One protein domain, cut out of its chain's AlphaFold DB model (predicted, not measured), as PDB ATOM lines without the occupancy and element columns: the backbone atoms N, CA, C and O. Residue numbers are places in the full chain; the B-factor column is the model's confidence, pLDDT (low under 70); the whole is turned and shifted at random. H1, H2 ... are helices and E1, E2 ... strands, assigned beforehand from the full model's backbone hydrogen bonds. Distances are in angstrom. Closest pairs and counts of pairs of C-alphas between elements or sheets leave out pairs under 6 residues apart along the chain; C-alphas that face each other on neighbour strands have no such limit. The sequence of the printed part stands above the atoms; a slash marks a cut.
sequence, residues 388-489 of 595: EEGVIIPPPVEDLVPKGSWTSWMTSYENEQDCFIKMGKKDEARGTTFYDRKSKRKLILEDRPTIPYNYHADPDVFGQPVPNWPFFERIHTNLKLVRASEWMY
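This is residues 388 to 489 of the 595 residues of an uncharacterized protein of Gymnopilus dilepis (UniProt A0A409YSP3). With little regular structure, three hairpins side by side make one strongly twisted sheet, and the short helix H1 lies off it among long loops. The printed part has 102 residues, 38 in named elements, mostly strand: E1 to E4, H1, E5, E6. The sheet, E3 E4 E1 E2 E5 E6, is mixed. The whole is compact, radius of gyration of the C-alphas 14.2 A, spanning 45 by 35 by 22 A.

After residues 388 to 406, E1 (407 to 414, 19.8 A) begins at C-alpha (-5.240, -32.510, -78.348) and bends by 59 degrees at residue 411. Then come E2 (417 to 422, 15.7 A), E3 (432 to 436), E4 (441 to 445), H1 (459 to 462), E5 (471 to 475) and E6 (478 to 482), ending at C-alpha (-7.555, -20.039, -75.960).

Hairpin E1 and E2 has N 412 and O 419 at 2.9 A. Parallel E4 and E1 have N 411 and O 444 at 3.0 A; parallel E2 and E5, N 472 and O 420 at 2.8 A. H1 is not on the sheet and is too short for an O i to N i+4 pair.

The printed part has no cut. The link E4 to H1 is long. No printed residue is under 70 in pLDDT.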
ATOM      1  N   GLU A 388     -27.937 -25.412 -58.607       87.38
ATOM      2  CA  GLU A 388     -29.285 -25.492 -58.046       87.38
ATOM      3  C   GLU A 388     -29.135 -25.717 -56.540       87.38
ATOM      4  O   GLU A 388     -28.410 -26.615 -56.115       87.38
ATOM      5  N   GLU A 389     -29.763 -24.856 -55.733       84.19
ATOM      6  CA  GLU A 389     -29.686 -24.913 -54.260       84.19
ATOM      7  C   GLU A 389     -28.234 -24.904 -53.722       84.19
ATOM      8  O   GLU A 389     -27.901 -25.583 -52.753       84.19
ATOM      9  N   GLY A 390     -27.341 -24.159 -54.391       81.44
ATOM     10  CA  GLY A 390     -25.917 -24.044 -54.047       81.44
ATOM     11  C   GLY A 390     -25.051 -25.250 -54.434       81.44
ATOM     12  O   GLY A 390     -23.828 -25.206 -54.272       81.44
ATOM     13  N   VAL A 391     -25.644 -26.317 -54.980       86.56
ATOM     14  CA  VAL A 391     -24.937 -27.510 -55.464       86.56
ATOM     15  C   VAL A 391     -24.557 -27.324 -56.931       86.56
ATOM     16  O   VAL A 391     -25.405 -26.963 -57.747       86.56
ATOM     17  N   ILE A 392     -23.301 -27.608 -57.293       89.81
ATOM     18  CA  ILE A 392     -22.875 -27.597 -58.703       89.81
ATOM     19  C   ILE A 392     -23.573 -28.727 -59.454       89.81
ATOM     20  O   ILE A 392     -23.416 -29.904 -59.121       89.81
ATOM     21  N   ILE A 393     -24.286 -28.359 -60.516       94.75
ATOM     22  CA  ILE A 393     -24.980 -29.295 -61.393       94.75
ATOM     23  C   ILE A 393     -24.067 -29.624 -62.572       94.75
ATOM     24  O   ILE A 393     -23.792 -28.742 -63.394       94.75
ATOM     25  N   PRO A 394     -23.574 -30.873 -62.679       95.31
ATOM     26  CA  PRO A 394     -22.807 -31.277 -63.844       95.31
ATOM     27  C   PRO A 394     -23.663 -31.150 -65.111       95.31
ATOM     28  O   PRO A 394     -24.874 -31.401 -65.067       95.31
ATOM     29  N   PRO A 395     -23.058 -30.830 -66.268       95.75
ATOM     30  CA  PRO A 395     -23.752 -30.978 -67.536       95.75
ATOM     31  C   PRO A 395     -24.193 -32.444 -67.732       95.75
ATOM     32  O   PRO A 395     -23.586 -33.353 -67.151       95.75
ATOM     33  N   PRO A 396     -25.213 -32.709 -68.574       96.69
ATOM     34  CA  PRO A 396     -25.556 -34.075 -68.958       96.69
ATOM     35  C   PRO A 396     -24.310 -34.819 -69.442       96.69
ATOM     36  O   PRO A 396     -23.500 -34.238 -70.167       96.69
ATOM     37  N   VAL A 397     -24.148 -36.088 -69.051       96.31
ATOM     38  CA  VAL A 397     -22.936 -36.857 -69.377       96.31
ATOM     39  C   VAL A 397     -22.692 -36.832 -70.883       96.31
ATOM     40  O   VAL A 397     -23.478 -37.373 -71.666       96.31
ATOM     41  N   GLU A 398     -21.585 -36.212 -71.277       92.44
ATOM     42  CA  GLU A 398     -21.280 -35.997 -72.681       92.44
ATOM     43  C   GLU A 398     -20.826 -37.289 -73.363       92.44
ATOM     44  O   GLU A 398     -20.005 -38.049 -72.828       92.44
ATOM     45  N   ASP A 399     -21.342 -37.500 -74.576       92.25
ATOM     46  CA  ASP A 399     -20.835 -38.519 -75.488       92.25
ATOM     47  C   ASP A 399     -19.529 -38.070 -76.154       92.25
ATOM     48  O   ASP A 399     -19.190 -36.885 -76.222       92.25
ATOM     49  N   LEU A 400     -18.792 -39.034 -76.696       89.44
ATOM     50  CA  LEU A 400     -17.618 -38.760 -77.499       89.44
ATOM     51  C   LEU A 400     -18.036 -38.149 -78.844       89.44
ATOM     52  O   LEU A 400     -18.609 -38.827 -79.696       89.44
ATOM     53  N   VAL A 401     -17.673 -36.885 -79.090       84.31
ATOM     54  CA  VAL A 401     -17.894 -36.253 -80.400       84.31
ATOM     55  C   VAL A 401     -17.218 -37.109 -81.491       84.31
ATOM     56  O   VAL A 401     -16.018 -37.373 -81.406       84.31
ATOM     57  N   PRO A 402     -17.916 -37.553 -82.551       76.50
ATOM     58  CA  PRO A 402     -17.377 -38.574 -83.457       76.50
ATOM     59  C   PRO A 402     -16.260 -38.077 -84.393       76.50
ATOM     60  O   PRO A 402     -15.472 -38.878 -84.886       76.50
ATOM     61  N   LYS A 403     -16.129 -36.764 -84.634       84.44
ATOM     62  CA  LYS A 403     -15.164 -36.196 -85.603       84.44
ATOM     63  C   LYS A 403     -14.093 -35.338 -84.931       84.44
ATOM     64  O   LYS A 403     -14.393 -34.609 -83.995       84.44
ATOM     65  N   GLY A 404     -12.836 -35.464 -85.361       89.88
ATOM     66  CA  GLY A 404     -11.684 -34.692 -84.854       89.88
ATOM     67  C   GLY A 404     -10.695 -35.496 -84.000       89.88
ATOM     68  O   GLY A 404     -11.058 -36.516 -83.414       89.88
ATOM     69  N   SER A 405      -9.445 -35.033 -83.943       94.38
ATOM     70  CA  SER A 405      -8.356 -35.627 -83.158       94.38
ATOM     71  C   SER A 405      -8.267 -35.019 -81.759       94.38
ATOM     72  O   SER A 405      -8.458 -33.815 -81.599       94.38
ATOM     73  N   TRP A 406      -7.900 -35.832 -80.770       96.81
ATOM     74  CA  TRP A 406      -7.572 -35.345 -79.433       96.81
ATOM     75  C   TRP A 406      -6.348 -34.424 -79.452       96.81
ATOM     76  O   TRP A 406      -5.358 -34.711 -80.126       96.81
ATOM     77  N   THR A 407      -6.406 -33.346 -78.675       97.12
ATOM     78  CA  THR A 407      -5.240 -32.510 -78.348       97.12
ATOM     79  C   THR A 407      -4.840 -32.743 -76.897       97.12
ATOM     80  O   THR A 407      -5.714 -32.919 -76.054       97.12
ATOM     81  N   SER A 408      -3.542 -32.768 -76.598       97.88
ATOM     82  CA  SER A 408      -3.042 -32.933 -75.227       97.88
ATOM     83  C   SER A 408      -2.672 -31.582 -74.633       97.88
ATOM     84  O   SER A 408      -2.091 -30.743 -75.320       97.88
ATOM     85  N   TRP A 409      -3.031 -31.378 -73.375       98.12
ATOM     86  CA  TRP A 409      -2.815 -30.162 -72.605       98.12
ATOM     87  C   TRP A 409      -2.286 -30.579 -71.246       98.12
ATOM     88  O   TRP A 409      -2.868 -31.470 -70.635       98.12
ATOM     89  N   MET A 410      -1.206 -29.966 -70.783       97.06
ATOM     90  CA  MET A 410      -0.596 -30.294 -69.498       97.06
ATOM     91  C   MET A 410      -0.520 -29.055 -68.621       97.06
ATOM     92  O   MET A 410      -0.374 -27.941 -69.135       97.06
ATOM     93  N   THR A 411      -0.660 -29.258 -67.317       95.31
ATOM     94  CA  THR A 411      -0.439 -28.217 -66.320       95.31
ATOM     95  C   THR A 411       0.995 -27.709 -66.388       95.31
ATOM     96  O   THR A 411       1.934 -28.483 -66.554       95.31
ATOM     97  N   SER A 412       1.159 -26.398 -66.299       94.38
ATOM     98  CA  SER A 412       2.451 -25.725 -66.266       94.38
ATOM     99  C   SER A 412       2.317 -24.434 -65.468       94.38
ATOM    100  O   SER A 412       1.226 -23.872 -65.390       94.38
ATOM    101  N   TYR A 413       3.422 -23.954 -64.910       90.50
ATOM    102  CA  TYR A 413       3.468 -22.714 -64.148       90.50
ATOM    103  C   TYR A 413       4.109 -21.620 -65.008       90.50
ATOM    104  O   TYR A 413       5.317 -21.637 -65.241       90.50
ATOM    105  N   GLU A 414       3.298 -20.693 -65.519       88.50
ATOM    106  CA  GLU A 414       3.741 -19.601 -66.396       88.50
ATOM    107  C   GLU A 414       3.214 -18.273 -65.850       88.50
ATOM    108  O   GLU A 414       2.042 -18.164 -65.500       88.50
ATOM    109  N   ASN A 415       4.061 -17.238 -65.822       82.81
ATOM    110  CA  ASN A 415       3.712 -15.914 -65.281       82.81
ATOM    111  C   ASN A 415       3.125 -15.966 -63.859       82.81
ATOM    112  O   ASN A 415       2.148 -15.280 -63.574       82.81
ATOM    113  N   GLU A 416       3.725 -16.783 -62.990       76.75
ATOM    114  CA  GLU A 416       3.325 -16.916 -61.582       76.75
ATOM    115  C   GLU A 416       1.905 -17.476 -61.372       76.75
ATOM    116  O   GLU A 416       1.292 -17.237 -60.341       76.75
ATOM    117  N   GLN A 417       1.369 -18.231 -62.338       80.69
ATOM    118  CA  GLN A 417       0.053 -18.861 -62.226       80.69
ATOM    119  C   GLN A 417       0.047 -20.244 -62.895       80.69
ATOM    120  O   GLN A 417       0.643 -20.426 -63.963       80.69
ATOM    121  N   ASP A 418      -0.670 -21.223 -62.323       87.88
ATOM    122  CA  ASP A 418      -0.908 -22.483 -63.035       87.88
ATOM    123  C   ASP A 418      -1.800 -22.260 -64.254       87.88
ATOM    124  O   ASP A 418      -2.812 -21.553 -64.229       87.88
ATOM    125  N   CYS A 419      -1.436 -22.920 -65.342       92.88
ATOM    126  CA  CYS A 419      -2.129 -22.854 -66.610       92.88
ATOM    127  C   CYS A 419      -2.091 -24.205 -67.326       92.88
ATOM    128  O   CYS A 419      -1.293 -25.085 -67.009       92.88
ATOM    129  N   PHE A 420      -2.946 -24.373 -68.330       96.19
ATOM    130  CA  PHE A 420      -2.864 -25.499 -69.256       96.19
ATOM    131  C   PHE A 420      -2.156 -25.071 -70.536       96.19
ATOM    132  O   PHE A 420      -2.671 -24.228 -71.270       96.19
ATOM    133  N   ILE A 421      -1.031 -25.702 -70.866       96.38
ATOM    134  CA  ILE A 421      -0.328 -25.478 -72.134       96.38
ATOM    135  C   ILE A 421      -0.585 -26.650 -73.077       96.38
ATOM    136  O   ILE A 421      -0.455 -27.818 -72.704       96.38
ATOM    137  N   LYS A 422      -0.935 -26.347 -74.330       97.44
ATOM    138  CA  LYS A 422      -1.058 -27.359 -75.384       97.44
ATOM    139  C   LYS A 422       0.293 -28.019 -75.656       97.44
ATOM    140  O   LYS A 422       1.242 -27.348 -76.059       97.44
ATOM    141  N   MET A 423       0.344 -29.337 -75.520       96.81
ATOM    142  CA  MET A 423       1.541 -30.137 -75.763       96.81
ATOM    143  C   MET A 423       1.797 -30.351 -77.260       96.81
ATOM    144  O   MET A 423       0.878 -30.592 -78.053       96.81
ATOM    145  N   GLY A 424       3.070 -30.313 -77.641       93.88
ATOM    146  CA  GLY A 424       3.572 -30.759 -78.931       93.88
ATOM    147  C   GLY A 424       3.687 -32.283 -79.020       93.88
ATOM    148  O   GLY A 424       3.614 -33.010 -78.035       93.88
ATOM    149  N   LYS A 425       3.915 -32.800 -80.234       91.94
ATOM    150  CA  LYS A 425       4.008 -34.256 -80.489       91.94
ATOM    151  C   LYS A 425       5.171 -34.957 -79.772       91.94
ATOM    152  O   LYS A 425       5.172 -36.180 -79.717       91.94
ATOM    153  N   LYS A 426       6.184 -34.204 -79.337       92.25
ATOM    154  CA  LYS A 426       7.407 -34.729 -78.709       92.25
ATOM    155  C   LYS A 426       7.395 -34.618 -77.186       92.25
ATOM    156  O   LYS A 426       8.318 -35.126 -76.561       92.25
ATOM    157  N   ASP A 427       6.402 -33.948 -76.614       91.44
ATOM    158  CA  ASP A 427       6.376 -33.692 -75.181       91.44
ATOM    159  C   ASP A 427       5.902 -34.952 -74.444       91.44
ATOM    160  O   ASP A 427       4.945 -35.613 -74.859       91.44
ATOM    161  N   GLU A 428       6.584 -35.300 -73.356       91.62
ATOM    162  CA  GLU A 428       6.213 -36.430 -72.507       91.62
ATOM    163  C   GLU A 428       5.100 -36.018 -71.541       91.62
ATOM    164  O   GLU A 428       5.234 -35.041 -70.808       91.62
ATOM    165  N   ALA A 429       4.003 -36.775 -71.517       90.38
ATOM    166  CA  ALA A 429       2.921 -36.557 -70.563       90.38
ATOM    167  C   ALA A 429       3.293 -37.147 -69.196       90.38
ATOM    168  O   ALA A 429       3.622 -38.332 -69.108       90.38
ATOM    169  N   ARG A 430       3.196 -36.347 -68.130       92.50
ATOM    170  CA  ARG A 430       3.364 -36.802 -66.741       92.50
ATOM    171  C   ARG A 430       2.182 -36.323 -65.910       92.50
ATOM    172  O   ARG A 430       1.831 -35.156 -65.984       92.50
ATOM    173  N   GLY A 431       1.567 -37.224 -65.148       94.69
ATOM    174  CA  GLY A 431       0.424 -36.904 -64.291       94.69
ATOM    175  C   GLY A 431      -0.849 -37.679 -64.633       94.69
ATOM    176  O   GLY A 431      -0.850 -38.627 -65.423       94.69
ATOM    177  N   THR A 432      -1.949 -37.275 -64.006       96.31
ATOM    178  CA  THR A 432      -3.268 -37.890 -64.175       96.31
ATOM    179  C   THR A 432      -3.975 -37.279 -65.381       96.31
ATOM    180  O   THR A 432      -4.122 -36.064 -65.475       96.31
ATOM    181  N   THR A 433      -4.426 -38.119 -66.315       97.38
ATOM    182  CA  THR A 433      -5.130 -37.662 -67.522       97.38
ATOM    183  C   THR A 433      -6.640 -37.653 -67.317       97.38
ATOM    184  O   THR A 433      -7.237 -38.674 -66.977       97.38
ATOM    185  N   PHE A 434      -7.254 -36.518 -67.619       97.88
ATOM    186  CA  PHE A 434      -8.689 -36.311 -67.737       97.88
ATOM    187  C   PHE A 434      -9.050 -35.931 -69.177       97.88
ATOM    188  O   PHE A 434      -8.187 -35.635 -70.006       97.88
ATOM    189  N   TYR A 435     -10.339 -35.944 -69.493       97.88
ATOM    190  CA  TYR A 435     -10.847 -35.786 -70.848       97.88
ATOM    191  C   TYR A 435     -11.968 -34.754 -70.881       97.88
ATOM    192  O   TYR A 435     -13.019 -34.967 -70.286       97.88
ATOM    193  N   ASP A 436     -11.777 -33.670 -71.623       97.38
ATOM    194  CA  ASP A 436     -12.868 -32.799 -72.068       97.38
ATOM    195  C   ASP A 436     -13.398 -33.370 -73.391       97.38
ATOM    196  O   ASP A 436     -12.746 -33.265 -74.440       97.38
ATOM    197  N   ARG A 437     -14.555 -34.039 -73.321       96.38
ATOM    198  CA  ARG A 437     -15.158 -34.759 -74.455       96.38
ATOM    199  C   ARG A 437     -15.721 -33.800 -75.505       96.38
ATOM    200  O   ARG A 437     -15.519 -34.050 -76.695       96.38
ATOM    201  N   LYS A 438     -16.329 -32.684 -75.089       94.75
ATOM    202  CA  LYS A 438     -16.817 -31.606 -75.965       94.75
ATOM    203  C   LYS A 438     -15.713 -30.979 -76.803       94.75
ATOM    204  O   LYS A 438     -15.873 -30.824 -78.014       94.75
ATOM    205  N   SER A 439     -14.587 -30.634 -76.181       95.12
ATOM    206  CA  SER A 439     -13.480 -29.942 -76.858       95.12
ATOM    207  C   SER A 439     -12.410 -30.885 -77.409       95.12
ATOM    208  O   SER A 439     -11.455 -30.417 -78.032       95.12
ATOM    209  N   LYS A 440     -12.531 -32.200 -77.175       96.31
ATOM    210  CA  LYS A 440     -11.526 -33.224 -77.503       96.31
ATOM    211  C   LYS A 440     -10.135 -32.902 -76.961       96.31
ATOM    212  O   LYS A 440      -9.136 -32.895 -77.694       96.31
ATOM    213  N   ARG A 441     -10.057 -32.650 -75.656       97.69
ATOM    214  CA  ARG A 441      -8.790 -32.366 -74.971       97.69
ATOM    215  C   ARG A 441      -8.471 -33.416 -73.919       97.69
ATOM    216  O   ARG A 441      -9.322 -33.750 -73.106       97.69
ATOM    217  N   LYS A 442      -7.235 -33.908 -73.936       98.00
ATOM    218  CA  LYS A 442      -6.632 -34.678 -72.849       98.00
ATOM    219  C   LYS A 442      -5.973 -33.677 -71.912       98.00
ATOM    220  O   LYS A 442      -5.028 -33.015 -72.328       98.00
ATOM    221  N   LEU A 443      -6.516 -33.521 -70.715       98.00
ATOM    222  CA  LEU A 443      -6.022 -32.612 -69.687       98.00
ATOM    223  C   LEU A 443      -5.157 -33.422 -68.727       98.00
ATOM    224  O   LEU A 443      -5.658 -34.319 -68.059       98.00
ATOM    225  N   ILE A 444      -3.863 -33.154 -68.694       97.69
ATOM    226  CA  ILE A 444      -2.889 -33.870 -67.877       97.69
ATOM    227  C   ILE A 444      -2.543 -32.962 -66.705       97.69
ATOM    228  O   ILE A 444      -1.998 -31.881 -66.909       97.69
ATOM    229  N   LEU A 445      -2.906 -33.390 -65.500       96.12
ATOM    230  CA  LEU A 445      -2.642 -32.658 -64.269       96.12
ATOM    231  C   LEU A 445      -1.575 -33.397 -63.469       96.12
ATOM    232  O   LEU A 445      -1.700 -34.606 -63.255       96.12
ATOM    233  N   GLU A 446      -0.533 -32.683 -63.046       93.38
ATOM    234  CA  GLU A 446       0.512 -33.245 -62.183       93.38
ATOM    235  C   GLU A 446      -0.078 -33.691 -60.839       93.38
ATOM    236  O   GLU A 446       0.092 -34.847 -60.448       93.38
ATOM    237  N   ASP A 447      -0.886 -32.823 -60.226       87.38
ATOM    238  CA  ASP A 447      -1.614 -33.106 -58.995       87.38
ATOM    239  C   ASP A 447      -3.078 -33.473 -59.244       87.38
ATOM    240  O   ASP A 447      -3.709 -33.090 -60.236       87.38
ATOM    241  N   ARG A 448      -3.656 -34.238 -58.312       83.44
ATOM    242  CA  ARG A 448      -5.078 -34.569 -58.372       83.44
ATOM    243  C   ARG A 448      -5.892 -33.291 -58.115       83.44
ATOM    244  O   ARG A 448      -5.747 -32.709 -57.044       83.44
ATOM    245  N   PRO A 449      -6.781 -32.886 -59.037       85.69
ATOM    246  CA  PRO A 449      -7.581 -31.680 -58.867       85.69
ATOM    247  C   PRO A 449      -8.497 -31.804 -57.649       85.69
ATOM    248  O   PRO A 449      -9.205 -32.809 -57.501       85.69
ATOM    249  N   THR A 450      -8.511 -30.765 -56.815       79.94
ATOM    250  CA  THR A 450      -9.471 -30.622 -55.719       79.94
ATOM    251  C   THR A 450     -10.868 -30.475 -56.304       79.94
ATOM    252  O   THR A 450     -11.109 -29.660 -57.194       79.94
ATOM    253  N   ILE A 451     -11.789 -31.309 -55.837       84.19
ATOM    254  CA  ILE A 451     -13.192 -31.234 -56.229       84.19
ATOM    255  C   ILE A 451     -13.843 -30.149 -55.364       84.19
ATOM    256  O   ILE A 451     -13.675 -30.212 -54.143       84.19
ATOM    257  N   PRO A 452     -14.574 -29.181 -55.953       81.75
ATOM    258  CA  PRO A 452     -15.291 -28.181 -55.171       81.75
ATOM    259  C   PRO A 452     -16.196 -28.850 -54.138       81.75
ATOM    260  O   PRO A 452     -16.878 -29.827 -54.450       81.75
ATOM    261  N   TYR A 453     -16.216 -28.342 -52.909       78.19
ATOM    262  CA  TYR A 453     -16.922 -29.007 -51.808       78.19
ATOM    263  C   TYR A 453     -18.437 -29.106 -52.032       78.19
ATOM    264  O   TYR A 453     -19.081 -30.007 -51.507       78.19
ATOM    265  N   ASN A 454     -19.001 -28.194 -52.826       80.88
ATOM    266  CA  ASN A 454     -20.411 -28.174 -53.191       80.88
ATOM    267  C   ASN A 454     -20.720 -28.992 -54.461       80.88
ATOM    268  O   ASN A 454     -21.813 -28.883 -55.019       80.88
ATOM    269  N   TYR A 455     -19.769 -29.796 -54.945       89.75
ATOM    270  CA  TYR A 455     -19.989 -30.765 -56.012       89.75
ATOM    271  C   TYR A 455     -20.334 -32.134 -55.419       89.75
ATOM    272  O   TYR A 455     -19.489 -32.808 -54.833       89.75
ATOM    273  N   HIS A 456     -21.592 -32.550 -55.571       91.06
ATOM    274  CA  HIS A 456     -22.117 -33.771 -54.943       91.06
ATOM    275  C   HIS A 456     -22.293 -34.955 -55.907       91.06
ATOM    276  O   HIS A 456     -22.590 -36.064 -55.466       91.06
ATOM    277  N   ALA A 457     -22.160 -34.738 -57.216       93.81
ATOM    278  CA  ALA A 457     -22.318 -35.803 -58.198       93.81
ATOM    279  C   ALA A 457     -21.076 -36.712 -58.241       93.81
ATOM    280  O   ALA A 457     -19.959 -36.261 -57.995       93.81
ATOM    281  N   ASP A 458     -21.262 -37.993 -58.578       94.88
ATOM    282  CA  ASP A 458     -20.154 -38.947 -58.702       94.88
ATOM    283  C   ASP A 458     -19.175 -38.501 -59.812       94.88
ATOM    284  O   ASP A 458     -19.556 -38.511 -60.994       94.88
ATOM    285  N   PRO A 459     -17.915 -38.154 -59.476       95.38
ATOM    286  CA  PRO A 459     -16.940 -37.683 -60.452       95.38
ATOM    287  C   PRO A 459     -16.580 -38.715 -61.526       95.38
ATOM    288  O   PRO A 459     -16.145 -38.347 -62.620       95.38
ATOM    289  N   ASP A 460     -16.746 -40.005 -61.231       95.25
ATOM    290  CA  ASP A 460     -16.449 -41.088 -62.167       95.25
ATOM    291  C   ASP A 460     -17.543 -41.247 -63.238       95.25
ATOM    292  O   ASP A 460     -17.250 -41.649 -64.369       95.25
ATOM    293  N   VAL A 461     -18.783 -40.861 -62.925       96.00
ATOM    294  CA  VAL A 461     -19.923 -40.896 -63.856       96.00
ATOM    295  C   VAL A 461     -20.100 -39.556 -64.559       96.00
ATOM    296  O   VAL A 461     -20.118 -39.489 -65.791       96.00
ATOM    297  N   PHE A 462     -20.231 -38.487 -63.775       96.94
ATOM    298  CA  PHE A 462     -20.606 -37.163 -64.257       96.94
ATOM    299  C   PHE A 462     -19.408 -36.300 -64.643       96.94
ATOM    300  O   PHE A 462     -19.603 -35.261 -65.261       96.94
ATOM    301  N   GLY A 463     -18.176 -36.735 -64.368       96.50
ATOM    302  CA  GLY A 463     -16.984 -35.902 -64.521       96.50
ATOM    303  C   GLY A 463     -16.864 -34.899 -63.380       96.50
ATOM    304  O   GLY A 463     -17.490 -35.058 -62.340       96.50
ATOM    305  N   GLN A 464     -16.052 -33.867 -63.546       96.19
ATOM    306  CA  GLN A 464     -15.881 -32.812 -62.554       96.19
ATOM    307  C   GLN A 464     -15.524 -31.479 -63.226       96.19
ATOM    308  O   GLN A 464     -15.025 -31.482 -64.362       96.19
ATOM    309  N   PRO A 465     -15.735 -30.351 -62.527       95.00
ATOM    310  CA  PRO A 465     -15.262 -29.048 -62.969       95.00
ATOM    311  C   PRO A 465     -13.758 -29.052 -63.254       95.00
ATOM    312  O   PRO A 465     -12.975 -29.649 -62.510       95.00
ATOM    313  N   VAL A 466     -13.341 -28.379 -64.326       93.25
ATOM    314  CA  VAL A 466     -11.913 -28.130 -64.582       93.25
ATOM    315  C   VAL A 466     -11.447 -26.993 -63.668       93.25
ATOM    316  O   VAL A 466     -12.174 -26.006 -63.542       93.25
ATOM    317  N   PRO A 467     -10.243 -27.070 -63.062       88.94
ATOM    318  CA  PRO A 467      -9.684 -25.954 -62.307       88.94
ATOM    319  C   PRO A 467      -9.744 -24.644 -63.095       88.94
ATOM    320  O   PRO A 467      -9.600 -24.639 -64.325       88.94
ATOM    321  N   ASN A 468      -9.959 -23.522 -62.405       84.00
ATOM    322  CA  ASN A 468     -10.111 -22.230 -63.065       84.00
ATOM    323  C   ASN A 468      -8.767 -21.639 -63.528       84.00
ATOM    324  O   ASN A 468      -8.345 -20.580 -63.078       84.00
ATOM    325  N   TRP A 469      -8.092 -22.348 -64.430       88.75
ATOM    326  CA  TRP A 469      -6.789 -21.987 -64.974       88.75
ATOM    327  C   TRP A 469      -6.901 -21.546 -66.435       88.75
ATOM    328  O   TRP A 469      -7.728 -22.097 -67.181       88.75
ATOM    329  N   PRO A 470      -6.085 -20.574 -66.883       88.94
ATOM    330  CA  PRO A 470      -6.024 -20.183 -68.284       88.94
ATOM    331  C   PRO A 470      -5.469 -21.308 -69.165       88.94
ATOM    332  O   PRO A 470      -4.686 -22.149 -68.730       88.94
ATOM    333  N   PHE A 471      -5.880 -21.319 -70.436       94.38
ATOM    334  CA  PHE A 471      -5.406 -22.276 -71.437       94.38
ATOM    335  C   PHE A 471      -4.590 -21.540 -72.496       94.38
ATOM    336  O   PHE A 471      -5.103 -20.625 -73.141       94.38
ATOM    337  N   PHE A 472      -3.355 -21.973 -72.727       95.56
ATOM    338  CA  PHE A 472      -2.438 -21.364 -73.681       95.56
ATOM    339  C   PHE A 472      -2.001 -22.334 -74.778       95.56
ATOM    340  O   PHE A 472      -1.653 -23.490 -74.544       95.56
ATOM    341  N   GLU A 473      -1.968 -21.838 -76.009       96.56
ATOM    342  CA  GLU A 473      -1.329 -22.503 -77.138       96.56
ATOM    343  C   GLU A 473      -0.040 -21.761 -77.494       96.56
ATOM    344  O   GLU A 473      -0.056 -20.556 -77.752       96.56
ATOM    345  N   ARG A 474       1.087 -22.480 -77.517       94.25
ATOM    346  CA  ARG A 474       2.376 -21.903 -77.897       94.25
ATOM    347  C   ARG A 474       2.450 -21.775 -79.420       94.25
ATOM    348  O   ARG A 474       2.498 -22.770 -80.139       94.25
ATOM    349  N   ILE A 475       2.463 -20.538 -79.910       93.94
ATOM    350  CA  ILE A 475       2.630 -20.203 -81.327       93.94
ATOM    351  C   ILE A 475       3.986 -19.516 -81.469       93.94
ATOM    352  O   ILE A 475       4.138 -18.337 -81.149       93.94
ATOM    353  N   HIS A 476       4.979 -20.268 -81.950       92.12
ATOM    354  CA  HIS A 476       6.395 -19.880 -81.921       92.12
ATOM    355  C   HIS A 476       6.877 -19.646 -80.480       92.12
ATOM    356  O   HIS A 476       6.903 -20.585 -79.688       92.12
ATOM    357  N   THR A 477       7.245 -18.413 -80.135       90.31
ATOM    358  CA  THR A 477       7.687 -18.011 -78.791       90.31
ATOM    359  C   THR A 477       6.566 -17.410 -77.946       90.31
ATOM    360  O   THR A 477       6.777 -17.150 -76.770       90.31
ATOM    361  N   ASN A 478       5.382 -17.184 -78.522       93.00
ATOM    362  CA  ASN A 478       4.294 -16.477 -77.850       93.00
ATOM    363  C   ASN A 478       3.236 -17.457 -77.332       93.00
ATOM    364  O   ASN A 478       2.844 -18.394 -78.036       93.00
ATOM    365  N   LEU A 479       2.739 -17.213 -76.119       93.12
ATOM    366  CA  LEU A 479       1.591 -17.920 -75.555       93.12
ATOM    367  C   LEU A 479       0.302 -17.218 -75.989       93.12
ATOM    368  O   LEU A 479       0.087 -16.043 -75.694       93.12
ATOM    369  N   LYS A 480      -0.563 -17.934 -76.708       94.19
ATOM    370  CA  LYS A 480      -1.880 -17.439 -77.115       94.19
ATOM    371  C   LYS A 480      -2.947 -18.018 -76.197       94.19
ATOM    372  O   LYS A 480      -3.115 -19.234 -76.158       94.19
ATOM    373  N   LEU A 481      -3.700 -17.157 -75.514       91.31
ATOM    374  CA  LEU A 481      -4.863 -17.571 -74.729       91.31
ATOM    375  C   LEU A 481      -5.928 -18.195 -75.649       91.31
ATOM    376  O   LEU A 481      -6.261 -17.642 -76.701       91.31
ATOM    377  N   VAL A 482      -6.469 -19.346 -75.257       94.25
ATOM    378  CA  VAL A 482      -7.555 -20.039 -75.960       94.25
ATOM    379  C   VAL A 482      -8.740 -20.285 -75.027       94.25
ATOM    380  O   VAL A 482      -8.629 -20.172 -73.809       94.25
ATOM    381  N   ARG A 483      -9.889 -20.673 -75.597       93.19
ATOM    382  CA  ARG A 483     -11.065 -21.064 -74.808       93.19
ATOM    383  C   ARG A 483     -10.703 -22.207 -73.861       93.19
ATOM    384  O   ARG A 483     -10.226 -23.241 -74.326       93.19
ATOM    385  N   ALA A 484     -10.963 -22.041 -72.573       93.56
ATOM    386  CA  ALA A 484     -10.678 -23.042 -71.558       93.56
ATOM    387  C   ALA A 484     -11.730 -24.169 -71.534       93.56
ATOM    388  O   ALA A 484     -12.871 -23.972 -71.949       93.56
ATOM    389  N   SER A 485     -11.327 -25.359 -71.083       95.19
ATOM    390  CA  SER A 485     -12.224 -26.512 -70.904       95.19
ATOM    391  C   SER A 485     -13.063 -26.353 -69.652       95.19
ATOM    392  O   SER A 485     -12.483 -26.168 -68.597       95.19
ATOM    393  N   GLU A 486     -14.387 -26.415 -69.741       94.00
ATOM    394  CA  GLU A 486     -15.285 -26.185 -68.593       94.00
ATOM    395  C   GLU A 486     -15.444 -27.436 -67.714       94.00
ATOM    396  O   GLU A 486     -15.565 -27.327 -66.496       94.00
ATOM    397  N   TRP A 487     -15.400 -28.622 -68.324       96.69
ATOM    398  CA  TRP A 487     -15.696 -29.889 -67.665       96.69
ATOM    399  C   TRP A 487     -14.723 -30.985 -68.098       96.69
ATOM    400  O   TRP A 487     -14.250 -30.980 -69.239       96.69
ATOM    401  N   MET A 488     -14.415 -31.927 -67.205       97.06
ATOM    402  CA  MET A 488     -13.502 -33.028 -67.505       97.06
ATOM    403  C   MET A 488     -13.923 -34.359 -66.886       97.06
ATOM    404  O   MET A 488     -14.469 -34.418 -65.791       97.06
ATOM    405  N   TYR A 489     -13.631 -35.450 -67.585       97.81
ATOM    406  CA  TYR A 489     -13.980 -36.818 -67.206       97.81
ATOM    407  C   TYR A 489     -12.727 -37.662 -66.977       97.81
ATOM    408  O   TYR A 489     -11.727 -37.469 -67.660       97.81
TER     409      TYR A 489